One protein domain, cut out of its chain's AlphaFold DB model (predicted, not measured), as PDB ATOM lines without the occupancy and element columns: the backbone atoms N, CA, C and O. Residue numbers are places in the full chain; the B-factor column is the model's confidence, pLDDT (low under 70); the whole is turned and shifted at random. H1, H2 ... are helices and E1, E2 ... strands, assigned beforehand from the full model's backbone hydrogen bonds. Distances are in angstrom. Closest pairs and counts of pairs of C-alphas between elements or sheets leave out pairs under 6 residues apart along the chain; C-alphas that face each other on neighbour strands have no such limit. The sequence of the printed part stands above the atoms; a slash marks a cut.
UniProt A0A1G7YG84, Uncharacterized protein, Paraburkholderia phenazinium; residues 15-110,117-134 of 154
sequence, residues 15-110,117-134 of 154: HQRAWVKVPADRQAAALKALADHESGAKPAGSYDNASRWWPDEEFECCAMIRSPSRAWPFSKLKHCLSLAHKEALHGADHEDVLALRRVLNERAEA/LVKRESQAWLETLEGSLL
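Overview. This is residues 15 to 110 and 117 to 134 of the 154 residues of an uncharacterized protein of Paraburkholderia phenazinium (UniProt A0A1G7YG84). A loose rod has a small two-stranded hairpin, E1 and E2, toward one end with the short helix H4 packed on E2, while H7 lies toward the other end. Between them H2 packs on H5 and on residues 94 to 100 of H6, while H1 packs on H6 toward the same end of the rod as H7. The printed part has 114 residues, in the order H1 H2 E1 E2 H3 H4 H5 H6 H7, mostly helix, with an antiparallel sheet E1 - E2. The radius of gyration of the C-alphas is 16.7 A and the spans are 56 by 25 by 19 A.

Arrangement. E1, residues 45 to 47, and E2, residues 53 to 55, form an antiparallel hairpin, with N 46 and O 54 2.9 A apart, within hydrogen-bond range. The closest C-alphas of E2 and H4, residues 75 to 80, are those of Trp 53 and Leu 77, 6.3 A apart. H3, residues 60 to 63, touches H5, residues 83 to 90, closest at C-alphas 61 and 85, 6.5 A. H5 touches H2, residues 24 to 39, at C-alphas 86 and 33, 4.8 A, a steep tilt of 50 degrees, opposite ways. H6, residues 94 to 108, touches H2 with residues 94 to 100 alone, closest at C-alphas 97 and 30, 4.8 A. H1, residues 15 to 19, touches H6 at C-alphas 15 and 103, 5.7 A. H7, residues 120 to 134, is close to H6 but not clearly touching, at C-alphas 122 and 104, 7.4 A. Every O i to N i+4 pair is within hydrogen-bond range in H1, H2, H4, H5 and H7, and 10 of 11 in H6; H3 is too short for one.

Along the chain. H1 begins at C-alpha 15 (6.986, 5.200, -11.149). H2 is 22.2 A long, H6 20.3 A, and H7 21.8 A, ending at C-alpha 134 (6.158, 4.547, 5.871).

Size, cuts and confidence. The C-alphas farthest apart, of Ala 50 and Leu 134, are 56.3 A apart. Residues 111 to 116 are cut out, with 11.7 A from C-alpha 110 to 117. The link H3 to H4 is long. Residues 108 to 110, 117, 121 to 122 and 133 to 134 have pLDDT under 70.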
ATOM      1  N   HIS A  15       5.523   5.248 -11.126       92.06
ATOM      2  CA  HIS A  15       6.986   5.200 -11.149       92.06
ATOM      3  C   HIS A  15       7.573   5.347  -9.745       92.06
ATOM      4  O   HIS A  15       8.424   4.548  -9.369       92.06
ATOM      5  N   GLN A  16       7.040   6.261  -8.927       90.38
ATOM      6  CA  GLN A  16       7.457   6.419  -7.529       90.38
ATOM      7  C   GLN A  16       7.238   5.128  -6.729       90.38
ATOM      8  O   GLN A  16       8.146   4.669  -6.043       90.38
ATOM      9  N   ARG A  17       6.076   4.475  -6.883       89.88
ATOM     10  CA  ARG A  17       5.789   3.176  -6.241       89.88
ATOM     11  C   ARG A  17       6.685   2.032  -6.708       89.88
ATOM     12  O   ARG A  17       6.821   1.052  -5.980       89.88
ATOM     13  N   ALA A  18       7.218   2.096  -7.922       90.31
ATOM     14  CA  ALA A  18       8.178   1.109  -8.403       90.31
ATOM     15  C   ALA A  18       9.568   1.378  -7.811       90.31
ATOM     16  O   ALA A  18      10.181   0.460  -7.278       90.31
ATOM     17  N   TRP A  19      10.012   2.636  -7.832       92.19
ATOM     18  CA  TRP A  19      11.315   3.059  -7.319       92.19
ATOM     19  C   TRP A  19      11.516   2.725  -5.841       92.19
ATOM     20  O   TRP A  19      12.487   2.083  -5.474       92.19
ATOM     21  N   VAL A  20      10.545   3.057  -4.998       90.31
ATOM     22  CA  VAL A  20      10.602   2.797  -3.547       90.31
ATOM     23  C   VAL A  20      10.654   1.312  -3.166       90.31
ATOM     24  O   VAL A  20      10.929   0.988  -2.017       90.31
ATOM     25  N   LYS A  21      10.373   0.395  -4.103       91.69
ATOM     26  CA  LYS A  21      10.544  -1.052  -3.894       91.69
ATOM     27  C   LYS A  21      11.969  -1.525  -4.177       91.69
ATOM     28  O   LYS A  21      12.304  -2.647  -3.803       91.69
ATOM     29  N   VAL A  22      12.780  -0.717  -4.860       92.12
ATOM     30  CA  VAL A  22      14.197  -1.005  -5.097       92.12
ATOM     31  C   VAL A  22      14.916  -0.992  -3.740       92.12
ATOM     32  O   VAL A  22      14.675  -0.077  -2.953       92.12
ATOM     33  N   PRO A  23      15.775  -1.979  -3.432       95.25
ATOM     34  CA  PRO A  23      16.574  -1.986  -2.207       95.25
ATOM     35  C   PRO A  23      17.413  -0.711  -2.026       95.25
ATOM     36  O   PRO A  23      17.921  -0.156  -2.999       95.25
ATOM     37  N   ALA A  24      17.575  -0.248  -0.784       90.88
ATOM     38  CA  ALA A  24      18.210   1.041  -0.483       90.88
ATOM     39  C   ALA A  24      19.667   1.147  -0.977       90.88
ATOM     40  O   ALA A  24      20.106   2.209  -1.418       90.88
ATOM     41  N   ASP A  25      20.418   0.046  -0.953       93.25
ATOM     42  CA  ASP A  25      21.777  -0.049  -1.494       93.25
ATOM     43  C   ASP A  25      21.803   0.178  -3.014       93.25
ATOM     44  O   ASP A  25      22.603   0.972  -3.514       93.25
ATOM     45  N   ARG A  26      20.865  -0.438  -3.739       96.88
ATOM     46  CA  ARG A  26      20.692  -0.263  -5.188       96.88
ATOM     47  C   ARG A  26      20.211   1.139  -5.545       96.88
ATOM     48  O   ARG A  26      20.698   1.733  -6.505       96.88
ATOM     49  N   GLN A  27      19.324   1.712  -4.731       94.56
ATOM     50  CA  GLN A  27      18.914   3.105  -4.883       94.56
ATOM     51  C   GLN A  27      20.100   4.065  -4.723       94.56
ATOM     52  O   GLN A  27      20.276   4.978  -5.534       94.56
ATOM     53  N   ALA A  28      20.946   3.842  -3.711       93.25
ATOM     54  CA  ALA A  28      22.138   4.647  -3.472       93.25
ATOM     55  C   ALA A  28      23.155   4.534  -4.621       93.25
ATOM     56  O   ALA A  28      23.727   5.548  -5.027       93.25
ATOM     57  N   ALA A  29      23.361   3.332  -5.166       96.62
ATOM     58  CA  ALA A  29      24.218   3.112  -6.331       96.62
ATOM     59  C   ALA A  29      23.695   3.861  -7.569       96.62
ATOM     60  O   ALA A  29      24.436   4.631  -8.186       96.62
ATOM     61  N   ALA A  30      22.402   3.721  -7.880       97.31
ATOM     62  CA  ALA A  30      21.770   4.405  -9.005       97.31
ATOM     63  C   ALA A  30      21.826   5.938  -8.872       97.31
ATOM     64  O   ALA A  30      22.118   6.636  -9.845       97.31
ATOM     65  N   LEU A  31      21.623   6.471  -7.660       94.94
ATOM     66  CA  LEU A  31      21.763   7.901  -7.377       94.94
ATOM     67  C   LEU A  31      23.177   8.413  -7.655       94.94
ATOM     68  O   LEU A  31      23.327   9.458  -8.288       94.94
ATOM     69  N   LYS A  32      24.208   7.691  -7.201       95.31
ATOM     70  CA  LYS A  32      25.606   8.070  -7.441       95.31
ATOM     71  C   LYS A  32      25.959   8.020  -8.925       95.31
ATOM     72  O   LYS A  32      26.519   8.990  -9.429       95.31
ATOM     73  N   ALA A  33      25.580   6.947  -9.621       96.44
ATOM     74  CA  ALA A  33      25.825   6.793 -11.055       96.44
ATOM     75  C   ALA A  33      25.198   7.932 -11.864       96.44
ATOM     76  O   ALA A  33      25.865   8.561 -12.690       96.44
ATOM     77  N   LEU A  34      23.929   8.239 -11.585       94.88
ATOM     78  CA  LEU A  34      23.201   9.275 -12.302       94.88
ATOM     79  C   LEU A  34      23.735  10.677 -11.991       94.88
ATOM     80  O   LEU A  34      23.932  11.465 -12.912       94.88
ATOM     81  N   ALA A  35      24.018  10.975 -10.719       91.25
ATOM     82  CA  ALA A  35      24.593  12.257 -10.314       91.25
ATOM     83  C   ALA A  35      25.973  12.493 -10.940       91.25
ATOM     84  O   ALA A  35      26.248  13.581 -11.444       91.25
ATOM     85  N   ASP A  36      26.838  11.479 -10.929       92.06
ATOM     86  CA  ASP A  36      28.179  11.564 -11.506       92.06
ATOM     87  C   ASP A  36      28.102  11.778 -13.028       92.06
ATOM     88  O   ASP A  36      28.748  12.682 -13.562       92.06
ATOM     89  N   HIS A  37      27.225  11.043 -13.719       93.38
ATOM     90  CA  HIS A  37      26.975  11.243 -15.148       93.38
ATOM     91  C   HIS A  37      26.503  12.670 -15.470       93.38
ATOM     92  O   HIS A  37      27.047  13.310 -16.370       93.38
ATOM     93  N   GLU A  38      25.528  13.192 -14.726       90.12
ATOM     94  CA  GLU A  38      24.988  14.538 -14.951       90.12
ATOM     95  C   GLU A  38      25.951  15.662 -14.581       90.12
ATOM     96  O   GLU A  38      25.889  16.740 -15.171       90.12
ATOM     97  N   SER A  39      26.840  15.428 -13.614       88.75
ATOM     98  CA  SER A  39      27.848  16.414 -13.230       88.75
ATOM     99  C   SER A  39      28.830  16.711 -14.365       88.75
ATOM    100  O   SER A  39      29.410  17.795 -14.411       88.75
ATOM    101  N   GLY A  40      29.048  15.739 -15.262       87.19
ATOM    102  CA  GLY A  40      30.069  15.819 -16.303       87.19
ATOM    103  C   GLY A  40      31.489  15.962 -15.747       87.19
ATOM    104  O   GLY A  40      32.380  16.418 -16.468       87.19
ATOM    105  N   ALA A  41      31.710  15.615 -14.472       88.06
ATOM    106  CA  ALA A  41      33.011  15.728 -13.836       88.06
ATOM    107  C   ALA A  41      34.051  14.891 -14.588       88.06
ATOM    108  O   ALA A  41      33.799  13.755 -15.005       88.06
ATOM    109  N   LYS A  42      35.246  15.466 -14.761       88.56
ATOM    110  CA  LYS A  42      36.346  14.778 -15.431       88.56
ATOM    111  C   LYS A  42      36.697  13.499 -14.645       88.56
ATOM    112  O   LYS A  42      36.992  13.608 -13.456       88.56
ATOM    113  N   PRO A  43      36.699  12.317 -15.287       93.94
ATOM    114  CA  PRO A  43      37.035  11.061 -14.625       93.94
ATOM    115  C   PRO A  43      38.512  11.011 -14.212       93.94
ATOM    116  O   PRO A  43      39.360  11.686 -14.810       93.94
ATOM    117  N   ALA A  44      38.802  10.190 -13.202       95.12
ATOM    118  CA  ALA A  44      40.158   9.896 -12.751       95.12
ATOM    119  C   ALA A  44      40.965   9.219 -13.872       95.12
ATOM    120  O   ALA A  44      40.446   8.374 -14.608       95.12
ATOM    121  N   GLY A  45      42.206   9.655 -14.052       96.62
ATOM    122  CA  GLY A  45      43.042   9.238 -15.167       96.62
ATOM    123  C   GLY A  45      44.163  10.219 -15.479       96.62
ATOM    124  O   GLY A  45      44.186  11.368 -15.022       96.62
ATOM    125  N   SER A  46      45.069   9.788 -16.346       97.81
ATOM    126  CA  SER A  46      46.295  10.504 -16.687       97.81
ATOM    127  C   SER A  46      46.494  10.634 -18.197       97.81
ATOM    128  O   SER A  46      45.900   9.917 -19.001       97.81
ATOM    129  N   TYR A  47      47.317  11.607 -18.595       98.06
ATOM    130  CA  TYR A  47      47.772  11.739 -19.975       98.06
ATOM    131  C   TYR A  47      49.178  11.171 -20.099       98.06
ATOM    132  O   TYR A  47      50.027  11.428 -19.248       98.06
ATOM    133  N   ASP A  48      49.434  10.447 -21.182       97.19
ATOM    134  CA  ASP A  48      50.795  10.064 -21.536       97.19
ATOM    135  C   ASP A  48      51.536  11.180 -22.297       97.19
ATOM    136  O   ASP A  48      50.965  12.210 -22.661       97.19
ATOM    137  N   ASN A  49      52.820  10.952 -22.599       97.06
ATOM    138  CA  ASN A  49      53.667  11.902 -23.338       97.06
ATOM    139  C   ASN A  49      53.166  12.223 -24.760       97.06
ATOM    140  O   ASN A  49      53.658  13.156 -25.389       97.06
ATOM    141  N   ALA A  50      52.217  11.450 -25.290       96.06
ATOM    142  CA  ALA A  50      51.588  11.685 -26.587       96.06
ATOM    143  C   ALA A  50      50.186  12.308 -26.448       96.06
ATOM    144  O   ALA A  50      49.409  12.282 -27.407       96.06
ATOM    145  N   SER A  51      49.861  12.856 -25.272       96.25
ATOM    146  CA  SER A  51      48.582  13.493 -24.944       96.25
ATOM    147  C   SER A  51      47.368  12.572 -25.101       96.25
ATOM    148  O   SER A  51      46.248  13.044 -25.319       96.25
ATOM    149  N   ARG A  52      47.559  11.252 -24.990       98.12
ATOM    150  CA  ARG A  52      46.462  10.277 -24.952       98.12
ATOM    151  C   ARG A  52      46.010  10.105 -23.510       98.12
ATOM    152  O   ARG A  52      46.852   9.944 -22.629       98.12
ATOM    153  N   TRP A  53      44.704  10.152 -23.279       97.88
ATOM    154  CA  TRP A  53      44.137  10.004 -21.941       97.88
ATOM    155  C   TRP A  53      43.840   8.541 -21.620       97.88
ATOM    156  O   TRP A  53      43.204   7.856 -22.426       97.88
ATOM    157  N   TRP A  54      44.235   8.104 -20.428       97.31
ATOM    158  CA  TRP A  54      44.030   6.763 -19.894       97.31
ATOM    159  C   TRP A  54      43.316   6.836 -18.540       97.31
ATOM    160  O   TRP A  54      43.698   7.677 -17.724       97.31
ATOM    161  N   PRO A  55      42.291   6.002 -18.297       97.06
ATOM    162  CA  PRO A  55      41.616   5.957 -17.006       97.06
ATOM    163  C   PRO A  55      42.494   5.285 -15.945       97.06
ATOM    164  O   PRO A  55      43.300   4.414 -16.272       97.06
ATOM    165  N   ASP A  56      42.307   5.668 -14.682       96.75
ATOM    166  CA  ASP A  56      42.969   4.993 -13.554       96.75
ATOM    167  C   ASP A  56      42.340   3.617 -13.271       96.75
ATOM    168  O   ASP A  56      43.034   2.681 -12.877       96.75
ATOM    169  N   GLU A  57      41.034   3.479 -13.522       94.56
ATOM    170  CA  GLU A  57      40.273   2.239 -13.352       94.56
ATOM    171  C   GLU A  57      39.537   1.857 -14.644       94.56
ATOM    172  O   GLU A  57      38.963   2.701 -15.337       94.56
ATOM    173  N   GLU A  58      39.530   0.563 -14.969       95.12
ATOM    174  CA  GLU A  58      38.811   0.020 -16.123       95.12
ATOM    175  C   GLU A  58      37.837  -1.081 -15.702       95.12
ATOM    176  O   GLU A  58      38.145  -1.919 -14.859       95.12
ATOM    177  N   PHE A  59      36.668  -1.087 -16.344       95.62
ATOM    178  CA  PHE A  59      35.611  -2.077 -16.150       95.62
ATOM    179  C   PHE A  59      35.352  -2.832 -17.457       95.62
ATOM    180  O   PHE A  59      35.868  -2.465 -18.513       95.62
ATOM    181  N   GLU A  60      34.501  -3.858 -17.420       95.56
ATOM    182  CA  GLU A  60      34.154  -4.660 -18.603       95.56
ATOM    183  C   GLU A  60      33.628  -3.802 -19.770       95.56
ATOM    184  O   GLU A  60      33.998  -4.017 -20.926       95.56
ATOM    185  N   CYS A  61      32.857  -2.750 -19.472       95.19
ATOM    186  CA  CYS A  61      32.360  -1.814 -20.483       95.19
ATOM    187  C   CYS A  61      33.482  -1.087 -21.258       95.19
ATOM    188  O   CYS A  61      33.275  -0.710 -22.413       95.19
ATOM    189  N   CYS A  62      34.685  -0.960 -20.681       96.06
ATOM    190  CA  CYS A  62      35.849  -0.358 -21.333       96.06
ATOM    191  C   CYS A  62      36.470  -1.268 -22.401       96.06
ATOM    192  O   CYS A  62      37.115  -0.760 -23.320       96.06
ATOM    193  N   ALA A  63      36.286  -2.590 -22.311       93.94
ATOM    194  CA  ALA A  63      36.952  -3.559 -23.186       93.94
ATOM    195  C   ALA A  63      36.532  -3.421 -24.658       93.94
ATOM    196  O   ALA A  63      37.322  -3.681 -25.565       93.94
ATOM    197  N   MET A  64      35.303  -2.961 -24.907       93.50
ATOM    198  CA  MET A  64      34.781  -2.728 -26.259       93.50
ATOM    199  C   MET A  64      35.174  -1.359 -26.834       93.50
ATOM    200  O   MET A  64      34.909  -1.066 -28.003       93.50
ATOM    201  N   ILE A  65      35.793  -0.495 -26.029       97.00
ATOM    202  CA  ILE A  65      36.143   0.862 -26.434       97.00
ATOM    203  C   ILE A  65      37.527   0.870 -27.062       97.00
ATOM    204  O   ILE A  65      38.498   0.359 -26.509       97.00
ATOM    205  N   ARG A  66      37.634   1.533 -28.216       96.06
ATOM    206  CA  ARG A  66      38.912   1.749 -28.902       96.06
ATOM    207  C   ARG A  66      39.961   2.294 -27.928       96.06
ATOM    208  O   ARG A  66      39.762   3.357 -27.339       96.06
ATOM    209  N   SER A  67      41.119   1.643 -27.862       95.88
ATOM    210  CA  SER A  67      42.257   2.154 -27.097       95.88
ATOM    211  C   SER A  67      42.720   3.530 -27.603       95.88
ATOM    212  O   SER A  67      42.734   3.767 -28.818       95.88
ATOM    213  N   PRO A  68      43.116   4.446 -26.701       97.56
ATOM    214  CA  PRO A  68      43.619   5.759 -27.072       97.56
ATOM    215  C   PRO A  68      44.786   5.669 -28.061       97.56
ATOM    216  O   PRO A  68      45.743   4.916 -27.882       97.56
ATOM    217  N   SER A  69      44.722   6.461 -29.127       97.06
ATOM    218  CA  SER A  69      45.753   6.522 -30.175       97.06
ATOM    219  C   SER A  69      45.993   7.966 -30.605       97.06
ATOM    220  O   SER A  69      45.226   8.847 -30.233       97.06
ATOM    221  N   ARG A  70      47.023   8.234 -31.420       95.19
ATOM    222  CA  ARG A  70      47.297   9.601 -31.915       95.19
ATOM    223  C   ARG A  70      46.105  10.217 -32.657       95.19
ATOM    224  O   ARG A  70      45.864  11.408 -32.529       95.19
ATOM    225  N   ALA A  71      45.360   9.406 -33.407       96.62
ATOM    226  CA  ALA A  71      44.157   9.853 -34.111       96.62
ATOM    227  C   ALA A  71      42.914   9.911 -33.200       96.62
ATOM    228  O   ALA A  71      41.951  10.601 -33.518       96.62
ATOM    229  N   TRP A  72      42.926   9.195 -32.071       96.69
ATOM    230  CA  TRP A  72      41.788   9.069 -31.154       96.69
ATOM    231  C   TRP A  72      42.251   9.170 -29.690       96.69
ATOM    232  O   TRP A  72      42.141   8.190 -28.953       96.69
ATOM    233  N   PRO A  73      42.805  10.314 -29.249       97.44
ATOM    234  CA  PRO A  73      43.463  10.418 -27.941       97.44
ATOM    235  C   PRO A  73      42.494  10.388 -26.753       97.44
ATOM    236  O   PRO A  73      42.916  10.157 -25.624       97.44
ATOM    237  N   PHE A  74      41.197  10.606 -26.998       97.06
ATOM    238  CA  PHE A  74      40.165  10.758 -25.965       97.06
ATOM    239  C   PHE A  74      39.066   9.689 -26.045       97.06
ATOM    240  O   PHE A  74      37.973   9.899 -25.524       97.06
ATOM    241  N   SER A  75      39.308   8.565 -26.730       97.19
ATOM    242  CA  SER A  75      38.302   7.505 -26.896       97.19
ATOM    243  C   SER A  75      37.812   6.962 -25.551       97.19
ATOM    244  O   SER A  75      36.605   6.941 -25.315       97.19
ATOM    245  N   LYS A  76      38.734   6.615 -24.642       97.00
ATOM    246  CA  LYS A  76      38.387   6.177 -23.283       97.00
ATOM    247  C   LYS A  76      37.816   7.309 -22.428       97.00
ATOM    248  O   LYS A  76      36.816   7.089 -21.764       97.00
ATOM    249  N   LEU A  77      38.341   8.536 -22.531       96.44
ATOM    250  CA  LEU A  77      37.818   9.692 -21.782       96.44
ATOM    251  C   LEU A  77      36.323   9.916 -22.041       96.44
ATOM    252  O   LEU A  77      35.543  10.076 -21.107       96.44
ATOM    253  N   LYS A  78      35.916   9.900 -23.317       95.81
ATOM    254  CA  LYS A  78      34.507  10.057 -23.704       95.81
ATOM    255  C   LYS A  78      33.639   8.930 -23.153       95.81
ATOM    256  O   LYS A  78      32.531   9.187 -22.698       95.81
ATOM    257  N   HIS A  79      34.137   7.697 -23.184       97.00
ATOM    258  CA  HIS A  79      33.421   6.565 -22.611       97.00
ATOM    259  C   HIS A  79      33.286   6.674 -21.088       97.00
ATOM    260  O   HIS A  79      32.196   6.450 -20.573       97.00
ATOM    261  N   CYS A  80      34.330   7.095 -20.374       96.94
ATOM    262  CA  CYS A  80      34.296   7.243 -18.918       96.94
ATOM    263  C   CYS A  80      33.295   8.305 -18.418       96.94
ATOM    264  O   CYS A  80      32.937   8.315 -17.241       96.94
ATOM    265  N   LEU A  81      32.819   9.186 -19.303       95.12
ATOM    266  CA  LEU A  81      31.742  10.151 -19.039       95.12
ATOM    267  C   LEU A  81      30.335   9.598 -19.340       95.12
ATOM    268  O   LEU A  81      29.329  10.213 -18.979       95.12
ATOM    269  N   SER A  82      30.243   8.457 -20.022       96.00
ATOM    270  CA  SER A  82      28.965   7.837 -20.376       96.00
ATOM    271  C   SER A  82      28.263   7.250 -19.155       96.00
ATOM    272  O   SER A  82      28.912   6.792 -18.215       96.00
ATOM    273  N   LEU A  83      26.928   7.209 -19.204       95.88
ATOM    274  CA  LEU A  83      26.119   6.633 -18.133       95.88
ATOM    275  C   LEU A  83      26.497   5.173 -17.850       95.88
ATOM    276  O   LEU A  83      26.684   4.823 -16.695       95.88
ATOM    277  N   ALA A  84      26.730   4.371 -18.894       96.00
ATOM    278  CA  ALA A  84      27.131   2.969 -18.759       96.00
ATOM    279  C   ALA A  84      28.429   2.788 -17.953       96.00
ATOM    280  O   ALA A  84      28.562   1.858 -17.161       96.00
ATOM    281  N   HIS A  85      29.399   3.692 -18.121       97.19
ATOM    282  CA  HIS A  85      30.620   3.638 -17.322       97.19
ATOM    283  C   HIS A  85      30.373   4.073 -15.874       97.19
ATOM    284  O   HIS A  85      30.938   3.489 -14.954       97.19
ATOM    285  N   LYS A  86      29.511   5.074 -15.652       96.62
ATOM    286  CA  LYS A  86      29.130   5.501 -14.297       96.62
ATOM    287  C   LYS A  86      28.331   4.425 -13.559       96.62
ATOM    288  O   LYS A  86      28.533   4.241 -12.366       96.62
ATOM    289  N   GLU A  87      27.485   3.679 -14.259       97.56
ATOM    290  CA  GLU A  87      26.802   2.497 -13.726       97.56
ATOM    291  C   GLU A  87      27.813   1.456 -13.238       97.56
ATOM    292  O   GLU A  87      27.753   1.050 -12.080       97.56
ATOM    293  N   ALA A  88      28.805   1.113 -14.068       96.88
ATOM    294  CA  ALA A  88      29.856   0.170 -13.690       96.88
ATOM    295  C   ALA A  88      30.691   0.663 -12.491       96.88
ATOM    296  O   ALA A  88      30.920  -0.098 -11.553       96.88
ATOM    297  N   LEU A  89      31.082   1.943 -12.488       96.06
ATOM    298  CA  LEU A  89      31.873   2.566 -11.421       96.06
ATOM    299  C   LEU A  89      31.177   2.511 -10.053       96.06
ATOM    300  O   LEU A  89      31.829   2.309  -9.032       96.06
ATOM    301  N   HIS A  90      29.856   2.699 -10.026       96.25
ATOM    302  CA  HIS A  90      29.078   2.727  -8.782       96.25
ATOM    303  C   HIS A  90      28.357   1.405  -8.485       96.25
ATOM    304  O   HIS A  90      27.619   1.337  -7.503       96.25
ATOM    305  N   GLY A  91      28.558   0.366  -9.305       97.00
ATOM    306  CA  GLY A  91      27.870  -0.923  -9.174       97.00
ATOM    307  C   GLY A  91      26.350  -0.814  -9.316       97.00
ATOM    308  O   GLY A  91      25.616  -1.529  -8.636       97.00
ATOM    309  N   ALA A  92      25.868   0.122 -10.136       97.81
ATOM    310  CA  ALA A  92      24.446   0.370 -10.329       97.81
ATOM    311  C   ALA A  92      23.868  -0.513 -11.443       97.81
ATOM    312  O   ALA A  92      24.467  -0.659 -12.508       97.81
ATOM    313  N   ASP A  93      22.672  -1.051 -11.209       97.75
ATOM    314  CA  ASP A  93      21.894  -1.732 -12.240       97.75
ATOM    315  C   ASP A  93      21.245  -0.705 -13.184       97.75
ATOM    316  O   ASP A  93      20.700   0.314 -12.742       97.75
ATOM    317  N   HIS A  94      21.291  -0.978 -14.489       97.00
ATOM    318  CA  HIS A  94      20.767  -0.077 -15.514       97.00
ATOM    319  C   HIS A  94      19.263   0.196 -15.345       97.00
ATOM    320  O   HIS A  94      18.813   1.336 -15.480       97.00
ATOM    321  N   GLU A  95      18.472  -0.821 -14.992       97.12
ATOM    322  CA  GLU A  95      17.023  -0.673 -14.829       97.12
ATOM    323  C   GLU A  95      16.680   0.223 -13.634       97.12
ATOM    324  O   GLU A  95      15.733   1.014 -13.706       97.12
ATOM    325  N   ASP A  96      17.477   0.176 -12.562       97.31
ATOM    326  CA  ASP A  96      17.298   1.053 -11.401       97.31
ATOM    327  C   ASP A  96      17.616   2.509 -11.749       97.31
ATOM    328  O   ASP A  96      16.869   3.417 -11.376       97.31
ATOM    329  N   VAL A  97      18.684   2.749 -12.513       96.12
ATOM    330  CA  VAL A  97      19.042   4.091 -12.996       96.12
ATOM    331  C   VAL A  97      17.945   4.660 -13.896       96.12
ATOM    332  O   VAL A  97      17.565   5.828 -13.752       96.12
ATOM    333  N   LEU A  98      17.373   3.847 -14.788       94.06
ATOM    334  CA  LEU A  98      16.246   4.264 -15.623       94.06
ATOM    335  C   LEU A  98      14.967   4.499 -14.807       94.06
ATOM    336  O   LEU A  98      14.231   5.450 -15.087       94.06
ATOM    337  N   ALA A  99      14.692   3.673 -13.796       94.06
ATOM    338  CA  ALA A  99      13.566   3.872 -12.887       94.06
ATOM    339  C   ALA A  99      13.703   5.196 -12.119       94.06
ATOM    340  O   ALA A  99      12.754   5.987 -12.093       94.06
ATOM    341  N   LEU A 100      14.896   5.483 -11.588       94.12
ATOM    342  CA  LEU A 100      15.222   6.757 -10.950       94.12
ATOM    343  C   LEU A 100      15.024   7.928 -11.915       94.12
ATOM    344  O   LEU A 100      14.352   8.901 -11.576       94.12
ATOM    345  N   ARG A 101      15.553   7.829 -13.142       92.19
ATOM    346  CA  ARG A 101      15.398   8.863 -14.173       92.19
ATOM    347  C   ARG A 101      13.927   9.183 -14.436       92.19
ATOM    348  O   ARG A 101      13.581  10.356 -14.513       92.19
ATOM    349  N   ARG A 102      13.053   8.174 -14.533       91.19
ATOM    350  CA  ARG A 102      11.602   8.379 -14.724       91.19
ATOM    351  C   ARG A 102      10.973   9.121 -13.548       91.19
ATOM    352  O   ARG A 102      10.208  10.053 -13.769       91.19
ATOM    353  N   VAL A 103      11.323   8.745 -12.318       90.75
ATOM    354  CA  VAL A 103      10.825   9.413 -11.104       90.75
ATOM    355  C   VAL A 103      11.285  10.868 -11.032       90.75
ATOM    356  O   VAL A 103      10.498  11.746 -10.684       90.75
ATOM    357  N   LEU A 104      12.537  11.146 -11.395       88.81
ATOM    358  CA  LEU A 104      13.049  12.513 -11.455       88.81
ATOM    359  C   LEU A 104      12.394  13.319 -12.580       88.81
ATOM    360  O   LEU A 104      12.082  14.486 -12.367       88.81
ATOM    361  N   ASN A 105      12.129  12.710 -13.738       84.94
ATOM    362  CA  ASN A 105      11.455  13.372 -14.857       84.94
ATOM    363  C   ASN A 105      10.019  13.786 -14.512       84.94
ATOM    364  O   ASN A 105       9.639  14.905 -14.831       84.94
ATOM    365  N   GLU A 106       9.251  12.957 -13.792       83.69
ATOM    366  CA  GLU A 106       7.907  13.335 -13.305       83.69
ATOM    367  C   GLU A 106       7.928  14.613 -12.451       83.69
ATOM    368  O   GLU A 106       6.940  15.340 -12.379       83.69
ATOM    369  N   ARG A 107       9.061  14.894 -11.799       73.69
ATOM    370  CA  ARG A 107       9.278  16.134 -11.055       73.69
ATOM    371  C   ARG A 107       9.858  17.247 -11.932       73.69
ATOM    372  O   ARG A 107       9.515  18.410 -11.747       73.69
ATOM    373  N   ALA A 108      10.727  16.907 -12.877       65.25
ATOM    374  CA  ALA A 108      11.376  17.849 -13.784       65.25
ATOM    375  C   ALA A 108      10.420  18.441 -14.825       65.25
ATOM    376  O   ALA A 108      10.604  19.589 -15.203       65.25
ATOM    377  N   GLU A 109       9.362  17.732 -15.228       57.03
ATOM    378  CA  GLU A 109       8.274  18.304 -16.041       57.03
ATOM    379  C   GLU A 109       7.548  19.461 -15.317       57.03
ATOM    380  O   GLU A 109       6.885  20.269 -15.960       57.03
ATOM    381  N   ALA A 110       7.737  19.621 -13.998       49.53
ATOM    382  CA  ALA A 110       7.319  20.812 -13.251       49.53
ATOM    383  C   ALA A 110       8.385  21.934 -13.207       49.53
ATOM    384  O   ALA A 110       8.117  23.015 -12.686       49.53
ATOM    385  N   LEU A 117      19.254  16.649 -13.000       65.56
ATOM    386  CA  LEU A 117      18.046  16.197 -12.322       65.56
ATOM    387  C   LEU A 117      18.341  15.673 -10.920       65.56
ATOM    388  O   LEU A 117      17.462  15.721 -10.061       65.56
ATOM    389  N   VAL A 118      19.569  15.237 -10.641       70.75
ATOM    390  CA  VAL A 118      20.025  14.873  -9.298       70.75
ATOM    391  C   VAL A 118      20.685  16.082  -8.633       70.75
ATOM    392  O   VAL A 118      21.903  16.245  -8.623       70.75
ATOM    393  N   LYS A 119      19.864  16.957  -8.045       74.75
ATOM    394  CA  LYS A 119      20.317  18.034  -7.147       74.75
ATOM    395  C   LYS A 119      20.122  17.633  -5.686       74.75
ATOM    396  O   LYS A 119      19.409  16.677  -5.387       74.75
ATOM    397  N   ARG A 120      20.665  18.427  -4.753       70.00
ATOM    398  CA  ARG A 120      20.367  18.289  -3.310       70.00
ATOM    399  C   ARG A 120      18.858  18.299  -3.028       70.00
ATOM    400  O   ARG A 120      18.377  17.523  -2.214       70.00
ATOM    401  N   GLU A 121      18.104  19.124  -3.752       69.19
ATOM    402  CA  GLU A 121      16.636  19.193  -3.665       69.19
ATOM    403  C   GLU A 121      15.946  17.905  -4.139       69.19
ATOM    404  O   GLU A 121      14.863  17.557  -3.659       69.19
ATOM    405  N   SER A 122      16.557  17.194  -5.088       68.25
ATOM    406  CA  SER A 122      16.090  15.896  -5.574       68.25
ATOM    407  C   SER A 122      16.324  14.809  -4.538       68.25
ATOM    408  O   SER A 122      15.399  14.060  -4.248       68.25
ATOM    409  N   GLN A 123      17.507  14.785  -3.918       73.19
ATOM    410  CA  GLN A 123      17.839  13.852  -2.835       73.19
ATOM    411  C   GLN A 123      16.902  14.017  -1.633       73.19
ATOM    412  O   GLN A 123      16.226  13.064  -1.258       73.19
ATOM    413  N   ALA A 124      16.767  15.240  -1.113       77.38
ATOM    414  CA  ALA A 124      15.895  15.521   0.030       77.38
ATOM    415  C   ALA A 124      14.429  15.137  -0.237       77.38
ATOM    416  O   ALA A 124      13.705  14.706   0.653       77.38
ATOM    417  N   TRP A 125      13.964  15.272  -1.479       78.44
ATOM    418  CA  TRP A 125      12.612  14.852  -1.838       78.44
ATOM    419  C   TRP A 125      12.456  13.337  -1.938       78.44
ATOM    420  O   TRP A 125      11.430  12.820  -1.503       78.44
ATOM    421  N   LEU A 126      13.442  12.615  -2.473       76.88
ATOM    422  CA  LEU A 126      13.395  11.152  -2.488       76.88
ATOM    423  C   LEU A 126      13.270  10.601  -1.059       76.88
ATOM    424  O   LEU A 126      12.406   9.762  -0.810       76.88
ATOM    425  N   GLU A 127      13.996  11.180  -0.100       79.00
ATOM    426  CA  GLU A 127      13.851  10.863   1.330       79.00
ATOM    427  C   GLU A 127      12.423  11.144   1.846       79.00
ATOM    428  O   GLU A 127      11.857  10.376   2.630       79.00
ATOM    429  N   THR A 128      11.771  12.215   1.371       79.50
ATOM    430  CA  THR A 128      10.369  12.494   1.735       79.50
ATOM    431  C   THR A 128       9.381  11.485   1.144       79.50
ATOM    432  O   THR A 128       8.358  11.211   1.783       79.50
ATOM    433  N   LEU A 129       9.656  10.912  -0.038       75.06
ATOM    434  CA  LEU A 129       8.818   9.864  -0.635       75.06
ATOM    435  C   LEU A 129       8.854   8.590   0.212       75.06
ATOM    436  O   LEU A 129       7.797   8.044   0.534       75.06
ATOM    437  N   GLU A 130      10.047   8.164   0.631       71.56
ATOM    438  CA  GLU A 130      10.224   7.035   1.552       71.56
ATOM    439  C   GLU A 130       9.456   7.266   2.860       71.56
ATOM    440  O   GLU A 130       8.660   6.426   3.291       71.56
ATOM    441  N   GLY A 131       9.599   8.460   3.447       70.00
ATOM    442  CA  GLY A 131       8.878   8.843   4.661       70.00
ATOM    443  C   GLY A 131       7.355   8.942   4.497       70.00
ATOM    444  O   GLY A 131       6.617   8.852   5.483       70.00
ATOM    445  N   SER A 132       6.848   9.149   3.280       70.81
ATOM    446  CA  SER A 132       5.406   9.202   2.995       70.81
ATOM    447  C   SER A 132       4.808   7.796   2.910       70.81
ATOM    448  O   SER A 132       3.747   7.550   3.481       70.81
ATOM    449  N   LEU A 133       5.532   6.844   2.319       66.62
ATOM    450  CA  LEU A 133       5.135   5.432   2.295       66.62
ATOM    451  C   LEU A 133       5.126   4.779   3.665       66.62
ATOM    452  O   LEU A 133       4.189   4.050   3.979       66.62
ATOM    453  N   LEU A 134       6.136   5.051   4.496       65.81
ATOM    454  CA  LEU A 134       6.158   4.547   5.871       65.81
ATOM    455  C   LEU A 134       4.913   5.005   6.645       65.81
ATOM    456  O   LEU A 134       4.348   4.240   7.426       65.81
TER     457      LEU A 134